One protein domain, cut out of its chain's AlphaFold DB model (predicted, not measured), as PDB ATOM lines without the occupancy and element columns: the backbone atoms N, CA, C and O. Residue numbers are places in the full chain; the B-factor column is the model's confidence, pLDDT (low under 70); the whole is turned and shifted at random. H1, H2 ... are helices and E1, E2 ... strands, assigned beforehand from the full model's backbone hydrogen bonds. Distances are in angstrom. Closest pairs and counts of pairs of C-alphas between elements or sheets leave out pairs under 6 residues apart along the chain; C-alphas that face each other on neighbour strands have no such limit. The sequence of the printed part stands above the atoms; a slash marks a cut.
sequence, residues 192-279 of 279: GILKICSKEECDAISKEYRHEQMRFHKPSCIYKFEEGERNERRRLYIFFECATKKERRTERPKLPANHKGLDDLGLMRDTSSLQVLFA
ATOM      1  N   GLY A 192     488.702 731.928 380.513       91.62
ATOM      2  CA  GLY A 192     489.286 731.612 379.206       91.62
ATOM      3  C   GLY A 192     489.058 730.156 378.787       91.62
ATOM      4  O   GLY A 192     488.920 729.867 377.597       91.62
ATOM      5  N   ILE A 193     488.991 729.251 379.766       94.00
ATOM      6  CA  ILE A 193     488.884 727.799 379.567       94.00
ATOM      7  C   ILE A 193     487.417 727.346 379.514       94.00
ATOM      8  O   ILE A 193     487.016 726.586 378.631       94.00
ATOM      9  N   LEU A 194     486.606 727.827 380.452       96.31
ATOM     10  CA  LEU A 194     485.201 727.486 380.609       96.31
ATOM     11  C   LEU A 194     484.321 728.430 379.797       96.31
ATOM     12  O   LEU A 194     484.320 729.644 379.990       96.31
ATOM     13  N   LYS A 195     483.495 727.852 378.925       97.12
ATOM     14  CA  LYS A 195     482.516 728.594 378.125       97.12
ATOM     15  C   LYS A 195     481.127 728.421 378.712       97.12
ATOM     16  O   LYS A 195     480.747 727.315 379.078       97.12
ATOM     17  N   ILE A 196     480.342 729.490 378.762       97.56
ATOM     18  CA  ILE A 196     478.930 729.389 379.137       97.56
ATOM     19  C   ILE A 196     478.184 728.647 378.024       97.56
ATOM     20  O   ILE A 196     478.349 728.963 376.845       97.56
ATOM     21  N   CYS A 197     477.373 727.660 378.396       97.50
ATOM     22  CA  CYS A 197     476.528 726.936 377.457       97.50
ATOM     23  C   CYS A 197     475.449 727.852 376.878       97.50
ATOM     24  O   CYS A 197     474.778 728.597 377.598       97.50
ATOM     25  N   SER A 198     475.227 727.721 375.574       97.62
ATOM     26  CA  SER A 198     474.070 728.299 374.894       97.62
ATOM     27  C   SER A 198     472.755 727.714 375.421       97.62
ATOM     28  O   SER A 198     472.718 726.707 376.141       97.62
ATOM     29  N   LYS A 199     471.637 728.341 375.046       97.31
ATOM     30  CA  LYS A 199     470.307 727.828 375.382       97.31
ATOM     31  C   LYS A 199     470.081 726.443 374.774       97.31
ATOM     32  O   LYS A 199     469.608 725.555 375.472       97.31
ATOM     33  N   GLU A 200     470.459 726.262 373.516       97.12
ATOM     34  CA  GLU A 200     470.284 725.023 372.762       97.12
ATOM     35  C   GLU A 200     471.081 723.874 373.393       97.12
ATOM     36  O   GLU A 200     470.566 722.766 373.530       97.12
ATOM     37  N   GLU A 201     472.307 724.148 373.854       96.06
ATOM     38  CA  GLU A 201     473.105 723.184 374.620       96.06
ATOM     39  C   GLU A 201     472.446 722.837 375.958       96.06
ATOM     40  O   GLU A 201     472.333 721.660 376.292       96.06
ATOM     41  N   CYS A 202     471.957 723.830 376.710       95.38
ATOM     42  CA  CYS A 202     471.257 723.583 377.975       95.38
ATOM     43  C   CYS A 202     469.983 722.744 377.779       95.38
ATOM     44  O   CYS A 202     469.696 721.852 378.583       95.38
ATOM     45  N   ASP A 203     469.225 723.013 376.716       94.12
ATOM     46  CA  ASP A 203     468.010 722.278 376.364       94.12
ATOM     47  C   ASP A 203     468.348 720.838 375.939       94.12
ATOM     48  O   ASP A 203     467.650 719.898 376.331       94.12
ATOM     49  N   ALA A 204     469.452 720.637 375.206       94.19
ATOM     50  CA  ALA A 204     469.964 719.315 374.844       94.19
ATOM     51  C   ALA A 204     470.403 718.513 376.077       94.19
ATOM     52  O   ALA A 204     469.928 717.395 376.262       94.19
ATOM     53  N   ILE A 205     471.202 719.108 376.971       93.25
ATOM     54  CA  ILE A 205     471.615 718.496 378.247       93.25
ATOM     55  C   ILE A 205     470.381 718.105 379.063       93.25
ATOM     56  O   ILE A 205     470.271 716.986 379.561       93.25
ATOM     57  N   SER A 206     469.407 719.008 379.164       91.88
ATOM     58  CA  SER A 206     468.172 718.751 379.907       91.88
ATOM     59  C   SER A 206     467.317 717.661 379.274       91.88
ATOM     60  O   SER A 206     466.604 716.955 379.983       91.88
ATOM     61  N   LYS A 207     467.380 717.499 377.948       92.19
ATOM     62  CA  LYS A 207     466.662 716.458 377.214       92.19
ATOM     63  C   LYS A 207     467.348 715.095 377.294       92.19
ATOM     64  O   LYS A 207     466.639 714.095 377.383       92.19
ATOM     65  N   GLU A 208     468.670 715.056 377.228       90.56
ATOM     66  CA  GLU A 208     469.470 713.831 377.227       90.56
ATOM     67  C   GLU A 208     469.609 713.264 378.645       90.56
ATOM     68  O   GLU A 208     469.370 712.083 378.874       90.56
ATOM     69  N   TYR A 209     469.850 714.131 379.631       84.56
ATOM     70  CA  TYR A 209     470.127 713.750 381.017       84.56
ATOM     71  C   TYR A 209     468.944 714.041 381.956       84.56
ATOM     72  O   TYR A 209     469.129 714.431 383.107       84.56
ATOM     73  N   ARG A 210     467.706 713.828 381.471       72.38
ATOM     74  CA  ARG A 210     466.408 714.129 382.136       72.38
ATOM     75  C   ARG A 210     466.241 713.600 383.567       72.38
ATOM     76  O   ARG A 210     465.291 713.982 384.252       72.38
ATOM     77  N   HIS A 211     467.099 712.693 384.013       58.19
ATOM     78  CA  HIS A 211     466.990 712.056 385.316       58.19
ATOM     79  C   HIS A 211     467.593 712.942 386.408       58.19
ATOM     80  O   HIS A 211     468.806 713.098 386.486       58.19
ATOM     81  N   GLU A 212     466.728 713.495 387.264       64.25
ATOM     82  CA  GLU A 212     467.100 714.111 388.546       64.25
ATOM     83  C   GLU A 212     468.223 715.143 388.420       64.25
ATOM     84  O   GLU A 212     469.247 715.054 389.096       64.25
ATOM     85  N   GLN A 213     468.042 716.131 387.538       70.44
ATOM     86  CA  GLN A 213     468.860 717.336 387.615       70.44
ATOM     87  C   GLN A 213     468.745 717.894 389.029       70.44
ATOM     88  O   GLN A 213     467.642 718.196 389.508       70.44
ATOM     89  N   MET A 214     469.891 718.016 389.691       82.12
ATOM     90  CA  MET A 214     469.957 718.687 390.970       82.12
ATOM     91  C   MET A 214     469.389 720.091 390.814       82.12
ATOM     92  O   MET A 214     469.641 720.801 389.838       82.12
ATOM     93  N   ARG A 215     468.536 720.450 391.766       93.38
ATOM     94  CA  ARG A 215     467.879 721.748 391.789       93.38
ATOM     95  C   ARG A 215     468.550 722.615 392.836       93.38
ATOM     96  O   ARG A 215     468.779 722.170 393.961       93.38
ATOM     97  N   PHE A 216     468.764 723.864 392.472       94.88
ATOM     98  CA  PHE A 216     469.446 724.876 393.261       94.88
ATOM     99  C   PHE A 216     468.453 725.959 393.670       94.88
ATOM    100  O   PHE A 216     467.499 726.243 392.947       94.88
ATOM    101  N   HIS A 217     468.649 726.584 394.822       96.25
ATOM    102  CA  HIS A 217     467.875 727.766 395.202       96.25
ATOM    103  C   HIS A 217     468.185 728.949 394.278       96.25
ATOM    104  O   HIS A 217     467.293 729.730 393.949       96.25
ATOM    105  N   LYS A 218     469.441 729.066 393.844       97.19
ATOM    106  CA  LYS A 218     469.922 730.063 392.894       97.19
ATOM    107  C   LYS A 218     471.007 729.419 392.024       97.19
ATOM    108  O   LYS A 218     472.173 729.443 392.402       97.19
ATOM    109  N   PRO A 219     470.640 728.801 390.893       97.31
ATOM    110  CA  PRO A 219     471.612 728.105 390.062       97.31
ATOM    111  C   PRO A 219     472.599 729.064 389.384       97.31
ATOM    112  O   PRO A 219     472.219 730.164 388.961       97.31
ATOM    113  N   SER A 220     473.833 728.599 389.199       97.44
ATOM    114  CA  SER A 220     474.776 729.174 388.237       97.44
ATOM    115  C   SER A 220     474.297 728.962 386.797       97.44
ATOM    116  O   SER A 220     473.378 728.172 386.530       97.44
ATOM    117  N   CYS A 221     474.937 729.635 385.840       97.38
ATOM    118  CA  CYS A 221     474.877 729.165 384.461       97.38
ATOM    119  C   CYS A 221     475.607 727.813 384.315       97.38
ATOM    120  O   CYS A 221     476.335 727.383 385.215       97.38
ATOM    121  N   ILE A 222     475.365 727.103 383.208       97.25
ATOM    122  CA  ILE A 222     476.086 725.858 382.911       97.25
ATOM    123  C   ILE A 222     477.370 726.225 382.176       97.25
ATOM    124  O   ILE A 222     477.324 726.741 381.059       97.25
ATOM    125  N   TYR A 223     478.507 725.931 382.789       97.75
ATOM    126  CA  TYR A 223     479.822 726.073 382.183       97.75
ATOM    127  C   TYR A 223     480.207 724.786 381.456       97.75
ATOM    128  O   TYR A 223     479.845 723.693 381.883       97.75
ATOM    129  N   LYS A 224     480.948 724.910 380.360       97.31
ATOM    130  CA  LYS A 224     481.460 723.802 379.561       97.31
ATOM    131  C   LYS A 224     482.973 723.899 379.444       97.31
ATOM    132  O   LYS A 224     483.490 724.905 378.957       97.31
ATOM    133  N   PHE A 225     483.639 722.816 379.811       96.88
ATOM    134  CA  PHE A 225     485.007 722.509 379.415       96.88
ATOM    135  C   PHE A 225     484.964 721.538 378.232       96.88
ATOM    136  O   PHE A 225     484.139 720.625 378.218       96.88
ATOM    137  N   GLU A 226     485.816 721.738 377.231       95.81
ATOM    138  CA  GLU A 226     485.927 720.859 376.064       95.81
ATOM    139  C   GLU A 226     487.407 720.662 375.744       95.81
ATOM    140  O   GLU A 226     488.139 721.642 375.604       95.81
ATOM    141  N   GLU A 227     487.825 719.409 375.598       93.50
ATOM    142  CA  GLU A 227     489.176 719.040 375.175       93.50
ATOM    143  C   GLU A 227     489.140 717.893 374.154       93.50
ATOM    144  O   GLU A 227     488.128 717.200 374.014       93.50
ATOM    145  N   GLY A 228     490.247 717.711 373.428       91.12
ATOM    146  CA  GLY A 228     490.368 716.752 372.327       91.12
ATOM    147  C   GLY A 228     490.033 717.340 370.950       91.12
ATOM    148  O   GLY A 228     489.460 718.425 370.818       91.12
ATOM    149  N   GLU A 229     490.399 716.616 369.891       89.75
ATOM    150  CA  GLU A 229     490.165 717.027 368.505       89.75
ATOM    151  C   GLU A 229     489.070 716.190 367.831       89.75
ATOM    152  O   GLU A 229     488.939 714.986 368.037       89.75
ATOM    153  N   ARG A 230     488.293 716.840 366.954       87.44
ATOM    154  CA  ARG A 230     487.290 716.204 366.076       87.44
ATOM    155  C   ARG A 230     486.338 715.242 366.813       87.44
ATOM    156  O   ARG A 230     485.439 715.715 367.503       87.44
ATOM    157  N   ASN A 231     486.509 713.934 366.621       84.19
ATOM    158  CA  ASN A 231     485.616 712.881 367.111       84.19
ATOM    159  C   ASN A 231     485.946 712.429 368.540       84.19
ATOM    160  O   ASN A 231     485.120 711.775 369.159       84.19
ATOM    161  N   GLU A 232     487.109 712.810 369.071       87.62
ATOM    162  CA  GLU A 232     487.559 712.471 370.429       87.62
ATOM    163  C   GLU A 232     487.266 713.604 371.422       87.62
ATOM    164  O   GLU A 232     487.835 713.679 372.511       87.62
ATOM    165  N   ARG A 233     486.381 714.531 371.032       93.44
ATOM    166  CA  ARG A 233     485.971 715.638 371.888       93.44
ATOM    167  C   ARG A 233     485.182 715.109 373.065       93.44
ATOM    168  O   ARG A 233     484.083 714.579 372.898       93.44
ATOM    169  N   ARG A 234     485.709 715.374 374.247       95.38
ATOM    170  CA  ARG A 234     485.058 715.090 375.518       95.38
ATOM    171  C   ARG A 234     484.796 716.385 376.258       95.38
ATOM    172  O   ARG A 234     485.516 717.376 376.100       95.38
ATOM    173  N   ARG A 235     483.712 716.396 377.022       96.75
ATOM    174  CA  ARG A 235     483.192 717.596 377.666       96.75
ATOM    175  C   ARG A 235     482.914 717.350 379.134       96.75
ATOM    176  O   ARG A 235     482.444 716.285 379.530       96.75
ATOM    177  N   LEU A 236     483.140 718.393 379.922       97.50
ATOM    178  CA  LEU A 236     482.583 718.507 381.261       97.50
ATOM    179  C   LEU A 236     481.562 719.632 381.256       97.50
ATOM    180  O   LEU A 236     481.854 720.729 380.777       97.50
ATOM    181  N   TYR A 237     480.391 719.376 381.828       97.44
ATOM    182  CA  TYR A 237     479.425 720.420 382.145       97.44
ATOM    183  C   TYR A 237     479.416 720.662 383.647       97.44
ATOM    184  O   TYR A 237     479.184 719.735 384.419       97.44
ATOM    185  N   ILE A 238     479.670 721.902 384.052       97.50
ATOM    186  CA  ILE A 238     479.837 722.301 385.449       97.50
ATOM    187  C   ILE A 238     478.742 723.297 385.810       97.50
ATOM    188  O   ILE A 238     478.517 724.276 385.098       97.50
ATOM    189  N   PHE A 239     478.052 723.057 386.919       97.31
ATOM    190  CA  PHE A 239     477.037 723.964 387.445       97.31
ATOM    191  C   PHE A 239     476.894 723.796 388.960       97.31
ATOM    192  O   PHE A 239     477.139 722.717 389.497       97.31
ATOM    193  N   PHE A 240     476.531 724.866 389.665       97.50
ATOM    194  CA  PHE A 240     476.592 724.899 391.127       97.50
ATOM    195  C   PHE A 240     475.567 725.850 391.764       97.50
ATOM    196  O   PHE A 240     474.907 726.652 391.100       97.50
ATOM    197  N   GLU A 241     475.412 725.730 393.084       97.75
ATOM    198  CA  GLU A 241     474.570 726.600 393.907       97.75
ATOM    199  C   GLU A 241     475.250 727.954 394.132       97.75
ATOM    200  O   GLU A 241     476.328 728.017 394.721       97.75
ATOM    201  N   CYS A 242     474.586 729.046 393.763       97.25
ATOM    202  CA  CYS A 242     475.037 730.408 394.058       97.25
ATOM    203  C   CYS A 242     474.295 731.039 395.247       97.25
ATOM    204  O   CYS A 242     474.568 732.187 395.603       97.25
ATOM    205  N   ALA A 243     473.309 730.356 395.841       96.75
ATOM    206  CA  ALA A 243     472.553 730.905 396.959       96.75
ATOM    207  C   ALA A 243     473.397 730.985 398.235       96.75
ATOM    208  O   ALA A 243     473.924 729.992 398.753       96.75
ATOM    209  N   THR A 244     473.403 732.169 398.839       95.94
ATOM    210  CA  THR A 244     473.929 732.380 400.187       95.94
ATOM    211  C   THR A 244     473.188 731.514 401.214       95.94
ATOM    212  O   THR A 244     472.044 731.091 401.015       95.94
ATOM    213  N   LYS A 245     473.797 731.293 402.389       93.50
ATOM    214  CA  LYS A 245     473.138 730.594 403.514       93.50
ATOM    215  C   LYS A 245     471.774 731.214 403.878       93.50
ATOM    216  O   LYS A 245     470.877 730.489 404.295       93.50
ATOM    217  N   LYS A 246     471.608 732.535 403.711       95.31
ATOM    218  CA  LYS A 246     470.349 733.254 403.974       95.31
ATOM    219  C   LYS A 246     469.300 732.985 402.892       95.31
ATOM    220  O   LYS A 246     468.161 732.690 403.232       95.31
ATOM    221  N   GLU A 247     469.678 733.042 401.614       95.38
ATOM    222  CA  GLU A 247     468.770 732.750 400.492       95.38
ATOM    223  C   GLU A 247     468.261 731.301 400.532       95.38
ATOM    224  O   GLU A 247     467.082 731.066 400.275       95.38
ATOM    225  N   ARG A 248     469.092 730.336 400.950       93.88
ATOM    226  CA  ARG A 248     468.686 728.923 401.099       93.88
ATOM    227  C   ARG A 248     467.612 728.676 402.163       93.88
ATOM    228  O   ARG A 248     466.924 727.665 402.105       93.88
ATOM    229  N   ARG A 249     467.460 729.585 403.132       93.56
ATOM    230  CA  ARG A 249     466.387 729.520 404.143       93.56
ATOM    231  C   ARG A 249     465.055 730.051 403.623       93.56
ATOM    232  O   ARG A 249     464.046 729.905 404.301       93.56
ATOM    233  N   THR A 250     465.047 730.691 402.453       92.69
ATOM    234  CA  THR A 250     463.798 731.112 401.824       92.69
ATOM    235  C   THR A 250     463.096 729.893 401.232       92.69
ATOM    236  O   THR A 250     463.737 729.043 400.618       92.69
ATOM    237  N   GLU A 251     461.772 729.824 401.357       90.31
ATOM    238  CA  GLU A 251     460.937 728.763 400.765       90.31
ATOM    239  C   GLU A 251     460.799 728.895 399.235       90.31
ATOM    240  O   GLU A 251     459.829 728.443 398.629       90.31
ATOM    241  N   ARG A 252     461.763 729.549 398.574       92.31
ATOM    242  CA  ARG A 252     461.745 729.693 397.124       92.31
ATOM    243  C   ARG A 252     461.877 728.317 396.466       92.31
ATOM    244  O   ARG A 252     462.707 727.513 396.902       92.31
ATOM    245  N   PRO A 253     461.111 728.054 395.394       93.44
ATOM    246  CA  PRO A 253     461.256 726.827 394.631       93.44
ATOM    247  C   PRO A 253     462.688 726.662 394.127       93.44
ATOM    248  O   PRO A 253     463.282 727.606 393.605       93.44
ATOM    249  N   LYS A 254     463.233 725.450 394.251       94.94
ATOM    250  CA  LYS A 254     464.523 725.118 393.650       94.94
ATOM    251  C   LYS A 254     464.373 724.979 392.133       94.94
ATOM    252  O   LYS A 254     463.431 724.337 391.661       94.94
ATOM    253  N   LEU A 255     465.325 725.524 391.391       94.75
ATOM    254  CA  LEU A 255     465.357 725.579 389.934       94.75
ATOM    255  C   LEU A 255     466.543 724.770 389.383       94.75
ATOM    256  O   LEU A 255     467.580 724.686 390.044       94.75
ATOM    257  N   PRO A 256     466.424 724.169 388.188       94.81
ATOM    258  CA  PRO A 256     467.565 723.566 387.509       94.81
ATOM    259  C   PRO A 256     468.529 724.641 386.985       94.81
ATOM    260  O   PRO A 256     468.112 725.760 386.656       94.81
ATOM    261  N   ALA A 257     469.807 724.284 386.860       94.62
ATOM    262  CA  ALA A 257     470.785 725.121 386.172       94.62
ATOM    263  C   ALA A 257     470.443 725.278 384.684       94.62
ATOM    264  O   ALA A 257     469.899 724.371 384.058       94.62
ATOM    265  N   ASN A 258     470.704 726.462 384.130       94.81
ATOM    266  CA  ASN A 258     470.411 726.796 382.735       94.81
ATOM    267  C   ASN A 258     471.247 728.002 382.272       94.81
ATOM    268  O   ASN A 258     471.897 728.653 383.083       94.81
ATOM    269  N   HIS A 259     471.191 728.349 380.985       95.81
ATOM    270  CA  HIS A 259     471.948 729.466 380.391       95.81
ATOM    271  C   HIS A 259     471.677 730.857 381.007       95.81
ATOM    272  O   HIS A 259     472.469 731.768 380.798       95.81
ATOM    273  N   LYS A 260     470.573 731.048 381.747       96.69
ATOM    274  CA  LYS A 260     470.223 732.302 382.448       96.69
ATOM    275  C   LYS A 260     470.570 732.287 383.938       96.69
ATOM    276  O   LYS A 260     470.155 733.193 384.661       96.69
ATOM    277  N   GLY A 261     471.243 731.243 384.418       96.62
ATOM    278  CA  GLY A 261     471.755 731.214 385.782       96.62
ATOM    279  C   GLY A 261     472.806 732.302 386.020       96.62
ATOM    280  O   GLY A 261     473.209 733.014 385.101       96.62
ATOM    281  N   LEU A 262     473.238 732.451 387.269       97.50
ATOM    282  CA  LEU A 262     474.220 733.473 387.626       97.50
ATOM    283  C   LEU A 262     475.592 733.147 387.006       97.50
ATOM    284  O   LEU A 262     476.138 732.078 387.274       97.50
ATOM    285  N   ASP A 263     476.141 734.063 386.202       97.06
ATOM    286  CA  ASP A 263     477.498 733.947 385.648       97.06
ATOM    287  C   ASP A 263     478.547 734.538 386.600       97.06
ATOM    288  O   ASP A 263     479.046 735.652 386.418       97.06
ATOM    289  N   ASP A 264     478.879 733.778 387.639       96.06
ATOM    290  CA  ASP A 264     479.939 734.146 388.568       96.06
ATOM    291  C   ASP A 264     480.738 732.919 389.021       96.06
ATOM    292  O   ASP A 264     480.449 732.304 390.049       96.06
ATOM    293  N   LEU A 265     481.780 732.582 388.251       95.38
ATOM    294  CA  LEU A 265     482.737 731.524 388.598       95.38
ATOM    295  C   LEU A 265     483.436 731.763 389.943       95.38
ATOM    296  O   LEU A 265     483.876 730.800 390.566       95.38
ATOM    297  N   GLY A 266     483.513 733.010 390.426       94.19
ATOM    298  CA  GLY A 266     484.097 733.313 391.734       94.19
ATOM    299  C   GLY A 266     483.334 732.661 392.890       94.19
ATOM    300  O   GLY A 266     483.935 732.324 393.906       94.19
ATOM    301  N   LEU A 267     482.036 732.399 392.711       95.69
ATOM    302  CA  LEU A 267     481.191 731.738 393.709       95.69
ATOM    303  C   LEU A 267     481.361 730.214 393.744       95.69
ATOM    304  O   LEU A 267     480.785 729.561 394.615       95.69
ATOM    305  N   MET A 268     482.128 729.631 392.816       95.75
ATOM    306  CA  MET A 268     482.307 728.184 392.737       95.75
ATOM    307  C   MET A 268     482.974 727.630 394.004       95.75
ATOM    308  O   MET A 268     482.566 726.581 394.487       95.75
ATOM    309  N   ARG A 269     483.934 728.351 394.600       94.50
ATOM    310  CA  ARG A 269     484.631 727.922 395.831       94.50
ATOM    311  C   ARG A 269     483.771 728.025 397.091       94.50
ATOM    312  O   ARG A 269     483.889 727.187 397.979       94.50
ATOM    313  N   ASP A 270     482.864 728.998 397.129       95.00
ATOM    314  CA  ASP A 270     481.943 729.225 398.250       95.00
ATOM    315  C   ASP A 270     480.659 728.380 398.159       95.00
ATOM    316  O   ASP A 270     479.779 728.453 399.031       95.00
ATOM    317  N   THR A 271     480.507 727.594 397.088       95.81
ATOM    318  CA  THR A 271     479.289 726.830 396.854       95.81
ATOM    319  C   THR A 271     479.113 725.711 397.875       95.81
ATOM    320  O   THR A 271     480.061 725.055 398.309       95.81
ATOM    321  N   SER A 272     477.855 725.456 398.235       95.50
ATOM    322  CA  SER A 272     477.514 724.282 399.037       95.50
ATOM    323  C   SER A 272     477.225 723.029 398.214       95.50
ATOM    324  O   SER A 272     476.917 721.978 398.779       95.50
ATOM    325  N   SER A 273     477.166 723.175 396.891       96.81
ATOM    326  CA  SER A 273     476.813 722.090 395.994       96.81
ATOM    327  C   SER A 273     477.274 722.389 394.575       96.81
ATOM    328  O   SER A 273     476.850 723.383 393.990       96.81
ATOM    329  N   LEU A 274     478.096 721.502 394.025       97.50
ATOM    330  CA  LEU A 274     478.599 721.572 392.657       97.50
ATOM    331  C   LEU A 274     478.335 720.248 391.950       97.50
ATOM    332  O   LEU A 274     478.445 719.191 392.562       97.50
ATOM    333  N   GLN A 275     478.008 720.290 390.665       97.19
ATOM    334  CA  GLN A 275     477.934 719.105 389.820       97.19
ATOM    335  C   GLN A 275     478.852 719.233 388.613       97.19
ATOM    336  O   GLN A 275     478.943 720.293 387.995       97.19
ATOM    337  N   VAL A 276     479.474 718.110 388.271       97.69
ATOM    338  CA  VAL A 276     480.213 717.877 387.038       97.69
ATOM    339  C   VAL A 276     479.536 716.721 386.305       97.69
ATOM    340  O   VAL A 276     479.450 715.609 386.823       97.69
ATOM    341  N   LEU A 277     479.031 716.983 385.106       97.06
ATOM    342  CA  LEU A 277     478.478 715.980 384.199       97.06
ATOM    343  C   LEU A 277     479.516 715.645 383.126       97.06
ATOM    344  O   LEU A 277     480.026 716.541 382.453       97.06
ATOM    345  N   PHE A 278     479.788 714.356 382.955       97.25
ATOM    346  CA  PHE A 278     480.718 713.822 381.962       97.25
ATOM    347  C   PHE A 278     479.990 713.582 380.629       97.25
ATOM    348  O   PHE A 278     478.952 712.917 380.626       97.25
ATOM    349  N   ALA A 279     480.495 714.101 379.503       94.38
ATOM    350  CA  ALA A 279     479.815 714.029 378.199       94.38
ATOM    351  C   ALA A 279     480.739 713.832 376.990       94.38
ATOM    352  O   ALA A 279     481.908 714.272 377.042       94.38
TER     353      ALA A 279
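This is residues 192 to 279 of the 279 residues of an uncharacterized protein of Steinernema glaseri (UniProt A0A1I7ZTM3). Little regular structure is here: a narrow sheet whose E1-E2 hairpin loop reaches one end of the long axis and the loop around Arg 249 the other, with H1 and H2 grazing the sheet. The 88 printed residues run H1, E1, E2, H2, E3, mixed, with only 32 in named elements; the sheet E1-E2-E3 is antiparallel. It is compact, radius of gyration of the C-alphas 13.4 A, yet elongated, 45 by 27 by 18 A.

Find C-alpha 199 at (470.307, 727.828, 375.382); H1 runs to 208, 14.1 A. Then come E1, 223 to 227, 13.6 A; E2, 234 to 240, 20.3 A; H2, 265 to 268, 5.3 A; and E3, 273 to 278, 16.7 A, ending at (480.718, 713.822, 381.962).

Look at N 225 and O 236, 2.9 A, in hairpin E1 and E2, then N 277 and O 237, 2.8 A, between E3 and E2. H1, only just on the sheet with 5 pairs of C-alphas within 10 A, grazes it with 201 to 205; H2 grazes it with 265 to 268. Every O i to N i+4 pair of H1 is within hydrogen-bond range; H2 is too short for one.

The farthest C-alphas, Arg 230 and Arg 249, are 45.4 A apart. The printed part has no cut; links H1 to E1 and E2 to H2 are long. Residues 211 to 212 have pLDDT under 70.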